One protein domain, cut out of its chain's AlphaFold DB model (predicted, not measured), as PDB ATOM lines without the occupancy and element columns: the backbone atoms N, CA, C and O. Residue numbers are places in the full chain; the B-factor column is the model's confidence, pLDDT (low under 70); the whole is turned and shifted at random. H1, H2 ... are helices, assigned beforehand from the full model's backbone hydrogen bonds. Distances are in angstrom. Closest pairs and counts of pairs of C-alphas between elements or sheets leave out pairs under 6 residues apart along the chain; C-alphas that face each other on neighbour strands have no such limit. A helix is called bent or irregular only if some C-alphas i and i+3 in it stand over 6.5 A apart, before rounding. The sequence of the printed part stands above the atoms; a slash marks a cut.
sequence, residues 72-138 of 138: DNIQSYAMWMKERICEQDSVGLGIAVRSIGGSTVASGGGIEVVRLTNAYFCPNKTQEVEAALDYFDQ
ATOM      1  N   ASP A  72     -33.361 -14.968 142.280       94.25
ATOM      2  CA  ASP A  72     -33.536 -14.423 143.635       94.25
ATOM      3  C   ASP A  72     -34.654 -13.369 143.693       94.25
ATOM      4  O   ASP A  72     -35.386 -13.265 144.677       94.25
ATOM      5  N   ASN A  73     -34.818 -12.603 142.609       96.31
ATOM      6  CA  ASN A  73     -35.908 -11.655 142.433       96.31
ATOM      7  C   ASN A  73     -36.518 -11.799 141.034       96.31
ATOM      8  O   ASN A  73     -35.922 -11.408 140.026       96.31
ATOM      9  N   ILE A  74     -37.738 -12.334 140.981       96.12
ATOM     10  CA  ILE A  74     -38.424 -12.598 139.716       96.12
ATOM     11  C   ILE A  74     -38.814 -11.323 138.957       96.12
ATOM     12  O   ILE A  74     -38.850 -11.340 137.731       96.12
ATOM     13  N   GLN A  75     -39.068 -10.212 139.654       96.94
ATOM     14  CA  GLN A  75     -39.417  -8.943 139.012       96.94
ATOM     15  C   GLN A  75     -38.202  -8.347 138.303       96.94
ATOM     16  O   GLN A  75     -38.292  -8.005 137.127       96.94
ATOM     17  N   SER A  76     -37.053  -8.287 138.981       97.12
ATOM     18  CA  SER A  76     -35.801  -7.812 138.377       97.12
ATOM     19  C   SER A  76     -35.386  -8.678 137.192       97.12
ATOM     20  O   SER A  76     -34.998  -8.153 136.152       97.12
ATOM     21  N   TYR A  77     -35.531  -9.999 137.320       96.88
ATOM     22  CA  TYR A  77     -35.264 -10.927 136.226       96.88
ATOM     23  C   TYR A  77     -36.202 -10.707 135.032       96.88
ATOM     24  O   TYR A  77     -35.742 -10.626 133.895       96.88
ATOM     25  N   ALA A  78     -37.507 -10.561 135.275       97.12
ATOM     26  CA  ALA A  78     -38.486 -10.284 134.228       97.12
ATOM     27  C   ALA A  78     -38.201  -8.964 133.499       97.12
ATOM     28  O   ALA A  78     -38.250  -8.927 132.273       97.12
ATOM     29  N   MET A  79     -37.863  -7.901 134.237       97.62
ATOM     30  CA  MET A  79     -37.499  -6.608 133.648       97.62
ATOM     31  C   MET A  79     -36.236  -6.716 132.796       97.62
ATOM     32  O   MET A  79     -36.243  -6.266 131.655       97.62
ATOM     33  N   TRP A  80     -35.194  -7.377 133.305       96.50
ATOM     34  CA  TRP A  80     -33.955  -7.587 132.556       96.50
ATOM     35  C   TRP A  80     -34.185  -8.389 131.269       96.50
ATOM     36  O   TRP A  80     -33.707  -8.005 130.204       96.50
ATOM     37  N   MET A  81     -34.965  -9.473 131.343       96.94
ATOM     38  CA  MET A  81     -35.329 -10.275 130.171       96.94
ATOM     39  C   MET A  81     -36.136  -9.459 129.160       96.94
ATOM     40  O   MET A  81     -35.861  -9.509 127.962       96.94
ATOM     41  N   LYS A  82     -37.110  -8.673 129.629       96.62
ATOM     42  CA  LYS A  82     -37.908  -7.792 128.776       96.62
ATOM     43  C   LYS A  82     -37.029  -6.761 128.063       96.62
ATOM     44  O   LYS A  82     -37.138  -6.632 126.851       96.62
ATOM     45  N   GLU A  83     -36.141  -6.073 128.771       96.19
ATOM     46  CA  GLU A  83     -35.225  -5.093 128.171       96.19
ATOM     47  C   GLU A  83     -34.311  -5.754 127.123       96.19
ATOM     48  O   GLU A  83     -34.092  -5.237 126.026       96.19
ATOM     49  N   ARG A  84     -33.815  -6.960 127.424       95.56
ATOM     50  CA  ARG A  84     -32.900  -7.695 126.545       95.56
ATOM     51  C   ARG A  84     -33.551  -8.332 125.330       95.56
ATOM     52  O   ARG A  84     -32.851  -8.536 124.349       95.56
ATOM     53  N   ILE A  85     -34.832  -8.668 125.375       95.25
ATOM     54  CA  ILE A  85     -35.511  -9.345 124.260       95.25
ATOM     55  C   ILE A  85     -36.488  -8.402 123.555       95.25
ATOM     56  O   ILE A  85     -36.513  -8.319 122.333       95.25
ATOM     57  N   CYS A  86     -37.289  -7.650 124.299       95.19
ATOM     58  CA  CYS A  86     -38.376  -6.862 123.727       95.19
ATOM     59  C   CYS A  86     -37.957  -5.455 123.300       95.19
ATOM     60  O   CYS A  86     -38.541  -4.914 122.364       95.19
ATOM     61  N   GLU A  87     -36.967  -4.864 123.966       95.31
ATOM     62  CA  GLU A  87     -36.572  -3.464 123.750       95.31
ATOM     63  C   GLU A  87     -35.344  -3.327 122.836       95.31
ATOM     64  O   GLU A  87     -34.834  -2.229 122.629       95.31
ATOM     65  N   GLN A  88     -34.889  -4.433 122.242       92.75
ATOM     66  CA  GLN A  88     -33.785  -4.430 121.287       92.75
ATOM     67  C   GLN A  88     -34.255  -4.155 119.855       92.75
ATOM     68  O   GLN A  88     -35.348  -4.555 119.430       92.75
ATOM     69  N   ASP A  89     -33.368  -3.526 119.086       91.94
ATOM     70  CA  ASP A  89     -33.444  -3.510 117.630       91.94
ATOM     71  C   ASP A  89     -33.089  -4.891 117.043       91.94
ATOM     72  O   ASP A  89     -32.754  -5.830 117.766       91.94
ATOM     73  N   SER A  90     -33.181  -5.056 115.723       88.00
ATOM     74  CA  SER A  90     -32.994  -6.371 115.094       88.00
ATOM     75  C   SER A  90     -31.602  -6.975 115.337       88.00
ATOM     76  O   SER A  90     -31.480  -8.186 115.523       88.00
ATOM     77  N   VAL A  91     -30.545  -6.154 115.356       89.50
ATOM     78  CA  VAL A  91     -29.168  -6.635 115.570       89.50
ATOM     79  C   VAL A  91     -28.943  -6.968 117.045       89.50
ATOM     80  O   VAL A  91     -28.435  -8.047 117.363       89.50
ATOM     81  N   GLY A  92     -29.357  -6.075 117.945       91.94
ATOM     82  CA  GLY A  92     -29.296  -6.266 119.390       91.94
ATOM     83  C   GLY A  92     -30.102  -7.480 119.841       91.94
ATOM     84  O   GLY A  92     -29.624  -8.252 120.672       91.94
ATOM     85  N   LEU A  93     -31.263  -7.718 119.222       93.38
ATOM     86  CA  LEU A  93     -32.082  -8.896 119.475       93.38
ATOM     87  C   LEU A  93     -31.324 -10.174 119.122       93.38
ATOM     88  O   LEU A  93     -31.266 -11.083 119.943       93.38
ATOM     89  N   GLY A  94     -30.689 -10.236 117.949       92.88
ATOM     90  CA  GLY A  94     -29.879 -11.393 117.560       92.88
ATOM     91  C   GLY A  94     -28.758 -11.683 118.564       92.88
ATOM     92  O   GLY A  94     -28.568 -12.825 118.979       92.88
ATOM     93  N   ILE A  95     -28.049 -10.648 119.026       93.00
ATOM     94  CA  ILE A  95     -26.991 -10.791 120.040       93.00
ATOM     95  C   ILE A  95     -27.570 -11.277 121.375       93.00
ATOM     96  O   ILE A  95     -27.005 -12.178 122.000       93.00
ATOM     97  N   ALA A  96     -28.692 -10.707 121.815       94.06
ATOM     98  CA  ALA A  96     -29.337 -11.072 123.070       94.06
ATOM     99  C   ALA A  96     -29.885 -12.502 123.039       94.06
ATOM    100  O   ALA A  96     -29.628 -13.268 123.965       94.06
ATOM    101  N   VAL A  97     -30.560 -12.891 121.956       94.31
ATOM    102  CA  VAL A  97     -31.061 -14.253 121.735       94.31
ATOM    103  C   VAL A  97     -29.910 -15.250 121.711       94.31
ATOM    104  O   VAL A  97     -30.003 -16.278 122.371       94.31
ATOM    105  N   ARG A  98     -28.785 -14.940 121.054       93.94
ATOM    106  CA  ARG A  98     -27.593 -15.798 121.105       93.94
ATOM    107  C   ARG A  98     -27.048 -15.932 122.522       93.94
ATOM    108  O   ARG A  98     -26.762 -17.036 122.975       93.94
ATOM    109  N   SER A  99     -26.875 -14.806 123.212       94.31
ATOM    110  CA  SER A  99     -26.262 -14.771 124.539       94.31
ATOM    111  C   SER A  99     -27.122 -15.484 125.578       94.31
ATOM    112  O   SER A  99     -26.604 -16.258 126.377       94.31
ATOM    113  N   ILE A 100     -28.426 -15.214 125.590       94.81
ATOM    114  CA  ILE A 100     -29.364 -15.756 126.573       94.81
ATOM    115  C   ILE A 100     -29.809 -17.152 126.150       94.81
ATOM    116  O   ILE A 100     -29.761 -18.071 126.959       94.81
ATOM    117  N   GLY A 101     -30.189 -17.336 124.888       92.00
ATOM    118  CA  GLY A 101     -30.641 -18.613 124.337       92.00
ATOM    119  C   GLY A 101     -29.553 -19.685 124.316       92.00
ATOM    120  O   GLY A 101     -29.849 -20.839 124.602       92.00
ATOM    121  N   GLY A 102     -28.296 -19.300 124.065       89.62
ATOM    122  CA  GLY A 102     -27.133 -20.193 124.143       89.62
ATOM    123  C   GLY A 102     -26.615 -20.440 125.565       89.62
ATOM    124  O   GLY A 102     -25.697 -21.236 125.754       89.62
ATOM    125  N   SER A 103     -27.178 -19.765 126.571       91.19
ATOM    126  CA  SER A 103     -26.876 -20.030 127.977       91.19
ATOM    127  C   SER A 103     -27.699 -21.208 128.505       91.19
ATOM    128  O   SER A 103     -28.726 -21.586 127.948       91.19
ATOM    129  N   THR A 104     -27.265 -21.793 129.618       91.62
ATOM    130  CA  THR A 104     -27.986 -22.909 130.247       91.62
ATOM    131  C   THR A 104     -29.110 -22.418 131.159       91.62
ATOM    132  O   THR A 104     -29.071 -21.289 131.667       91.62
ATOM    133  N   VAL A 105     -30.058 -23.305 131.467       90.25
ATOM    134  CA  VAL A 105     -31.100 -23.048 132.476       90.25
ATOM    135  C   VAL A 105     -30.513 -22.746 133.860       90.25
ATOM    136  O   VAL A 105     -31.049 -21.915 134.585       90.25
ATOM    137  N   ALA A 106     -29.358 -23.325 134.210       88.38
ATOM    138  CA  ALA A 106     -28.691 -23.063 135.488       88.38
ATOM    139  C   ALA A 106     -28.212 -21.606 135.619       88.38
ATOM    140  O   ALA A 106     -28.209 -21.045 136.710       88.38
ATOM    141  N   SER A 107     -27.851 -20.974 134.500       89.31
ATOM    142  CA  SER A 107     -27.495 -19.551 134.422       89.31
ATOM    143  C   SER A 107     -28.701 -18.622 134.221       89.31
ATOM    144  O   SER A 107     -28.522 -17.428 134.000       89.31
ATOM    145  N   GLY A 108     -29.929 -19.151 134.263       89.94
ATOM    146  CA  GLY A 108     -31.142 -18.379 133.992       89.94
ATOM    147  C   GLY A 108     -31.342 -18.027 132.518       89.94
ATOM    148  O   GLY A 108     -32.037 -17.060 132.215       89.94
ATOM    149  N   GLY A 109     -30.722 -18.785 131.611       92.56
ATOM    150  CA  GLY A 109     -30.877 -18.649 130.165       92.56
ATOM    151  C   GLY A 109     -31.496 -19.890 129.527       92.56
ATOM    152  O   GLY A 109     -32.053 -20.756 130.201       92.56
ATOM    153  N   GLY A 110     -31.390 -19.967 128.209       93.31
ATOM    154  CA  GLY A 110     -31.909 -21.048 127.385       93.31
ATOM    155  C   GLY A 110     -32.947 -20.563 126.380       93.31
ATOM    156  O   GLY A 110     -33.633 -19.558 126.571       93.31
ATOM    157  N   ILE A 111     -33.071 -21.305 125.285       93.44
ATOM    158  CA  ILE A 111     -34.011 -21.002 124.199       93.44
ATOM    159  C   ILE A 111     -35.450 -20.895 124.722       93.44
ATOM    160  O   ILE A 111     -36.179 -19.967 124.370       93.44
ATOM    161  N   GLU A 112     -35.843 -21.802 125.615       93.44
ATOM    162  CA  GLU A 112     -37.205 -21.841 126.152       93.44
ATOM    163  C   GLU A 112     -37.556 -20.590 126.961       93.44
ATOM    164  O   GLU A 112     -38.674 -20.089 126.850       93.44
ATOM    165  N   VAL A 113     -36.609 -20.017 127.716       94.62
ATOM    166  CA  VAL A 113     -36.900 -18.789 128.467       94.62
ATOM    167  C   VAL A 113     -36.959 -17.564 127.557       94.62
ATOM    168  O   VAL A 113     -37.777 -16.683 127.794       94.62
ATOM    169  N   VAL A 114     -36.191 -17.534 126.462       95.25
ATOM    170  CA  VAL A 114     -36.308 -16.492 125.427       95.25
ATOM    171  C   VAL A 114     -37.698 -16.524 124.783       95.25
ATOM    172  O   VAL A 114     -38.364 -15.487 124.705       95.25
ATOM    173  N   ARG A 115     -38.171 -17.713 124.382       95.19
ATOM    174  CA  ARG A 115     -39.532 -17.901 123.849       95.19
ATOM    175  C   ARG A 115     -40.592 -17.483 124.861       95.19
ATOM    176  O   ARG A 115     -41.534 -16.777 124.502       95.19
ATOM    177  N   LEU A 116     -40.415 -17.871 126.125       95.50
ATOM    178  CA  LEU A 116     -41.325 -17.528 127.214       95.50
ATOM    179  C   LEU A 116     -41.410 -16.014 127.432       95.50
ATOM    180  O   LEU A 116     -42.505 -15.459 127.483       95.50
ATOM    181  N   THR A 117     -40.272 -15.327 127.523       95.50
ATOM    182  CA  THR A 117     -40.211 -13.865 127.660       95.50
ATOM    183  C   THR A 117     -40.913 -13.175 126.497       95.50
ATOM    184  O   THR A 117     -41.731 -12.284 126.724       95.50
ATOM    185  N   ASN A 118     -40.646 -13.604 125.264       95.50
ATOM    186  CA  ASN A 118     -41.308 -13.053 124.090       95.50
ATOM    187  C   ASN A 118     -42.836 -13.248 124.151       95.50
ATOM    188  O   ASN A 118     -43.577 -12.290 123.940       95.50
ATOM    189  N   ALA A 119     -43.308 -14.441 124.527       95.00
ATOM    190  CA  ALA A 119     -44.736 -14.732 124.661       95.00
ATOM    191  C   ALA A 119     -45.438 -13.851 125.712       95.00
ATOM    192  O   ALA A 119     -46.570 -13.424 125.491       95.00
ATOM    193  N   TYR A 120     -44.773 -13.547 126.832       95.56
ATOM    194  CA  TYR A 120     -45.349 -12.727 127.903       95.56
ATOM    195  C   TYR A 120     -45.283 -11.219 127.643       95.56
ATOM    196  O   TYR A 120     -46.218 -10.503 128.001       95.56
ATOM    197  N   PHE A 121     -44.180 -10.713 127.085       96.00
ATOM    198  CA  PHE A 121     -43.898  -9.273 127.105       96.00
ATOM    199  C   PHE A 121     -43.923  -8.595 125.735       96.00
ATOM    200  O   PHE A 121     -44.149  -7.387 125.679       96.00
ATOM    201  N   CYS A 122     -43.692  -9.327 124.644       94.81
ATOM    202  CA  CYS A 122     -43.643  -8.754 123.298       94.81
ATOM    203  C   CYS A 122     -44.046  -9.761 122.208       94.81
ATOM    204  O   CYS A 122     -43.272 -10.014 121.287       94.81
ATOM    205  N   PRO A 123     -45.276 -10.307 122.234       92.69
ATOM    206  CA  PRO A 123     -45.702 -11.348 121.290       92.69
ATOM    207  C   PRO A 123     -45.656 -10.903 119.817       92.69
ATOM    208  O   PRO A 123     -45.581 -11.733 118.910       92.69
ATOM    209  N   ASN A 124     -45.643  -9.596 119.554       91.56
ATOM    210  CA  ASN A 124     -45.452  -9.022 118.225       91.56
ATOM    211  C   ASN A 124     -44.039  -9.240 117.644       91.56
ATOM    212  O   ASN A 124     -43.877  -9.127 116.435       91.56
ATOM    213  N   LYS A 125     -43.033  -9.571 118.467       90.88
ATOM    214  CA  LYS A 125     -41.647  -9.847 118.041       90.88
ATOM    215  C   LYS A 125     -41.352 -11.325 117.790       90.88
ATOM    216  O   LYS A 125     -40.235 -11.669 117.416       90.88
ATOM    217  N   THR A 126     -42.349 -12.204 117.914       91.00
ATOM    218  CA  THR A 126     -42.156 -13.661 117.820       91.00
ATOM    219  C   THR A 126     -41.430 -14.104 116.552       91.00
ATOM    220  O   THR A 126     -40.574 -14.981 116.606       91.00
ATOM    221  N   GLN A 127     -41.727 -13.478 115.415       90.62
ATOM    222  CA  GLN A 127     -41.086 -13.821 114.148       90.62
ATOM    223  C   GLN A 127     -39.595 -13.451 114.120       90.62
ATOM    224  O   GLN A 127     -38.784 -14.236 113.639       90.62
ATOM    225  N   GLU A 128     -39.222 -12.290 114.667       91.19
ATOM    226  CA  GLU A 128     -37.820 -11.864 114.781       91.19
ATOM    227  C   GLU A 128     -37.047 -12.754 115.763       91.19
ATOM    228  O   GLU A 128     -35.898 -13.113 115.509       91.19
ATOM    229  N   VAL A 129     -37.690 -13.141 116.870       92.81
ATOM    230  CA  VAL A 129     -37.100 -14.019 117.889       92.81
ATOM    231  C   VAL A 129     -36.834 -15.411 117.326       92.81
ATOM    232  O   VAL A 129     -35.719 -15.906 117.471       92.81
ATOM    233  N   GLU A 130     -37.801 -16.036 116.648       91.81
ATOM    234  CA  GLU A 130     -37.563 -17.346 116.029       91.81
ATOM    235  C   GLU A 130     -36.555 -17.267 114.880       91.81
ATOM    236  O   GLU A 130     -35.756 -18.184 114.734       91.81
ATOM    237  N   ALA A 131     -36.518 -16.169 114.112       90.81
ATOM    238  CA  ALA A 131     -35.474 -15.964 113.103       90.81
ATOM    239  C   ALA A 131     -34.075 -15.940 113.719       90.81
ATOM    240  O   ALA A 131     -33.145 -16.541 113.184       90.81
ATOM    241  N   ALA A 132     -33.925 -15.250 114.849       91.50
ATOM    242  CA  ALA A 132     -32.667 -15.220 115.573       91.50
ATOM    243  C   ALA A 132     -32.319 -16.602 116.143       91.50
ATOM    244  O   ALA A 132     -31.177 -17.027 116.016       91.50
ATOM    245  N   LEU A 133     -33.282 -17.314 116.735       90.56
ATOM    246  CA  LEU A 133     -33.065 -18.657 117.279       90.56
ATOM    247  C   LEU A 133     -32.641 -19.658 116.192       90.56
ATOM    248  O   LEU A 133     -31.639 -20.340 116.371       90.56
ATOM    249  N   ASP A 134     -33.347 -19.695 115.061       89.56
ATOM    250  CA  ASP A 134     -33.065 -20.594 113.931       89.56
ATOM    251  C   ASP A 134     -31.703 -20.310 113.276       89.56
ATOM    252  O   ASP A 134     -31.008 -21.218 112.825       89.56
ATOM    253  N   TYR A 135     -31.268 -19.048 113.276       86.50
ATOM    254  CA  TYR A 135     -29.938 -18.675 112.797       86.50
ATOM    255  C   TYR A 135     -28.801 -19.253 113.658       86.50
ATOM    256  O   TYR A 135     -27.717 -19.497 113.135       86.50
ATOM    257  N   PHE A 136     -29.020 -19.448 114.965       81.81
ATOM    258  CA  PHE A 136     -27.996 -19.966 115.883       81.81
ATOM    259  C   PHE A 136     -28.114 -21.469 116.177       81.81
ATOM    260  O   PHE A 136     -27.222 -22.003 116.830       81.81
ATOM    261  N   ASP A 137     -29.186 -22.127 115.730       75.38
ATOM    262  CA  ASP A 137     -29.385 -23.585 115.843       75.38
ATOM    263  C   ASP A 137     -28.731 -24.367 114.678       75.38
ATOM    264  O   ASP A 137     -28.693 -25.596 114.697       75.38
ATOM    265  N   GLN A 138     -28.214 -23.650 113.667       59.88
ATOM    266  CA  GLN A 138     -27.411 -24.173 112.547       59.88
ATOM    267  C   GLN A 138     -25.933 -24.328 112.920       59.88
ATOM    268  O   GLN A 138     -25.329 -25.330 112.472       59.88
TER     269      GLN A 138
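AT A GLANCE: This is residues 72 to 138 of the 138 residues of an uncharacterized protein of Pseudarthrobacter sp. NamE5 (UniProt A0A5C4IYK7). Two helical hairpins cross: H1 and H2 meet near their ends in an open V, laid across one side of H3 and H4, which run side by side. The 67 printed residues, all helix in class, have four named helices, H1 to H4 in order, and no named strand. The whole is compact, radius of gyration of the C-alphas 10.8 A, spanning 32 by 24 by 17 A.

HOW THE PARTS SIT: Start at H1, residues 74 to 85: its residues 84 to 85 alone touch H2, residues 90 to 101, closest at C-alphas 85 and 93, 5.9 A. H3, residues 111 to 121, touches H1 about perpendicular at 84 degrees, closest at C-alphas 121 and 82, 6.4 A. H4, residues 123 to 136, touches H3 at a shallow tilt of 16 degrees, opposite ways, closest at C-alphas 126 and 118, 6.4 A. H4 also touches H2, closest at C-alphas 132 and 94, 5.1 A. Every O i to N i+4 pair is within hydrogen-bond range in H1, H2 and H3, and 8 of 10 in H4.

IN THESE COORDINATES: Find C-alpha 74 at (-38.424, -12.598, 139.716), where H1 begins. H4, 20.4 A long and irregular, with C-alphas 124 and 127 7.7 A apart, ends at C-alpha 136, (-27.996, -19.966, 115.883).

THE WHOLE: The printed part has no cut and no long link; residue 138 alone is under pLDDT 70.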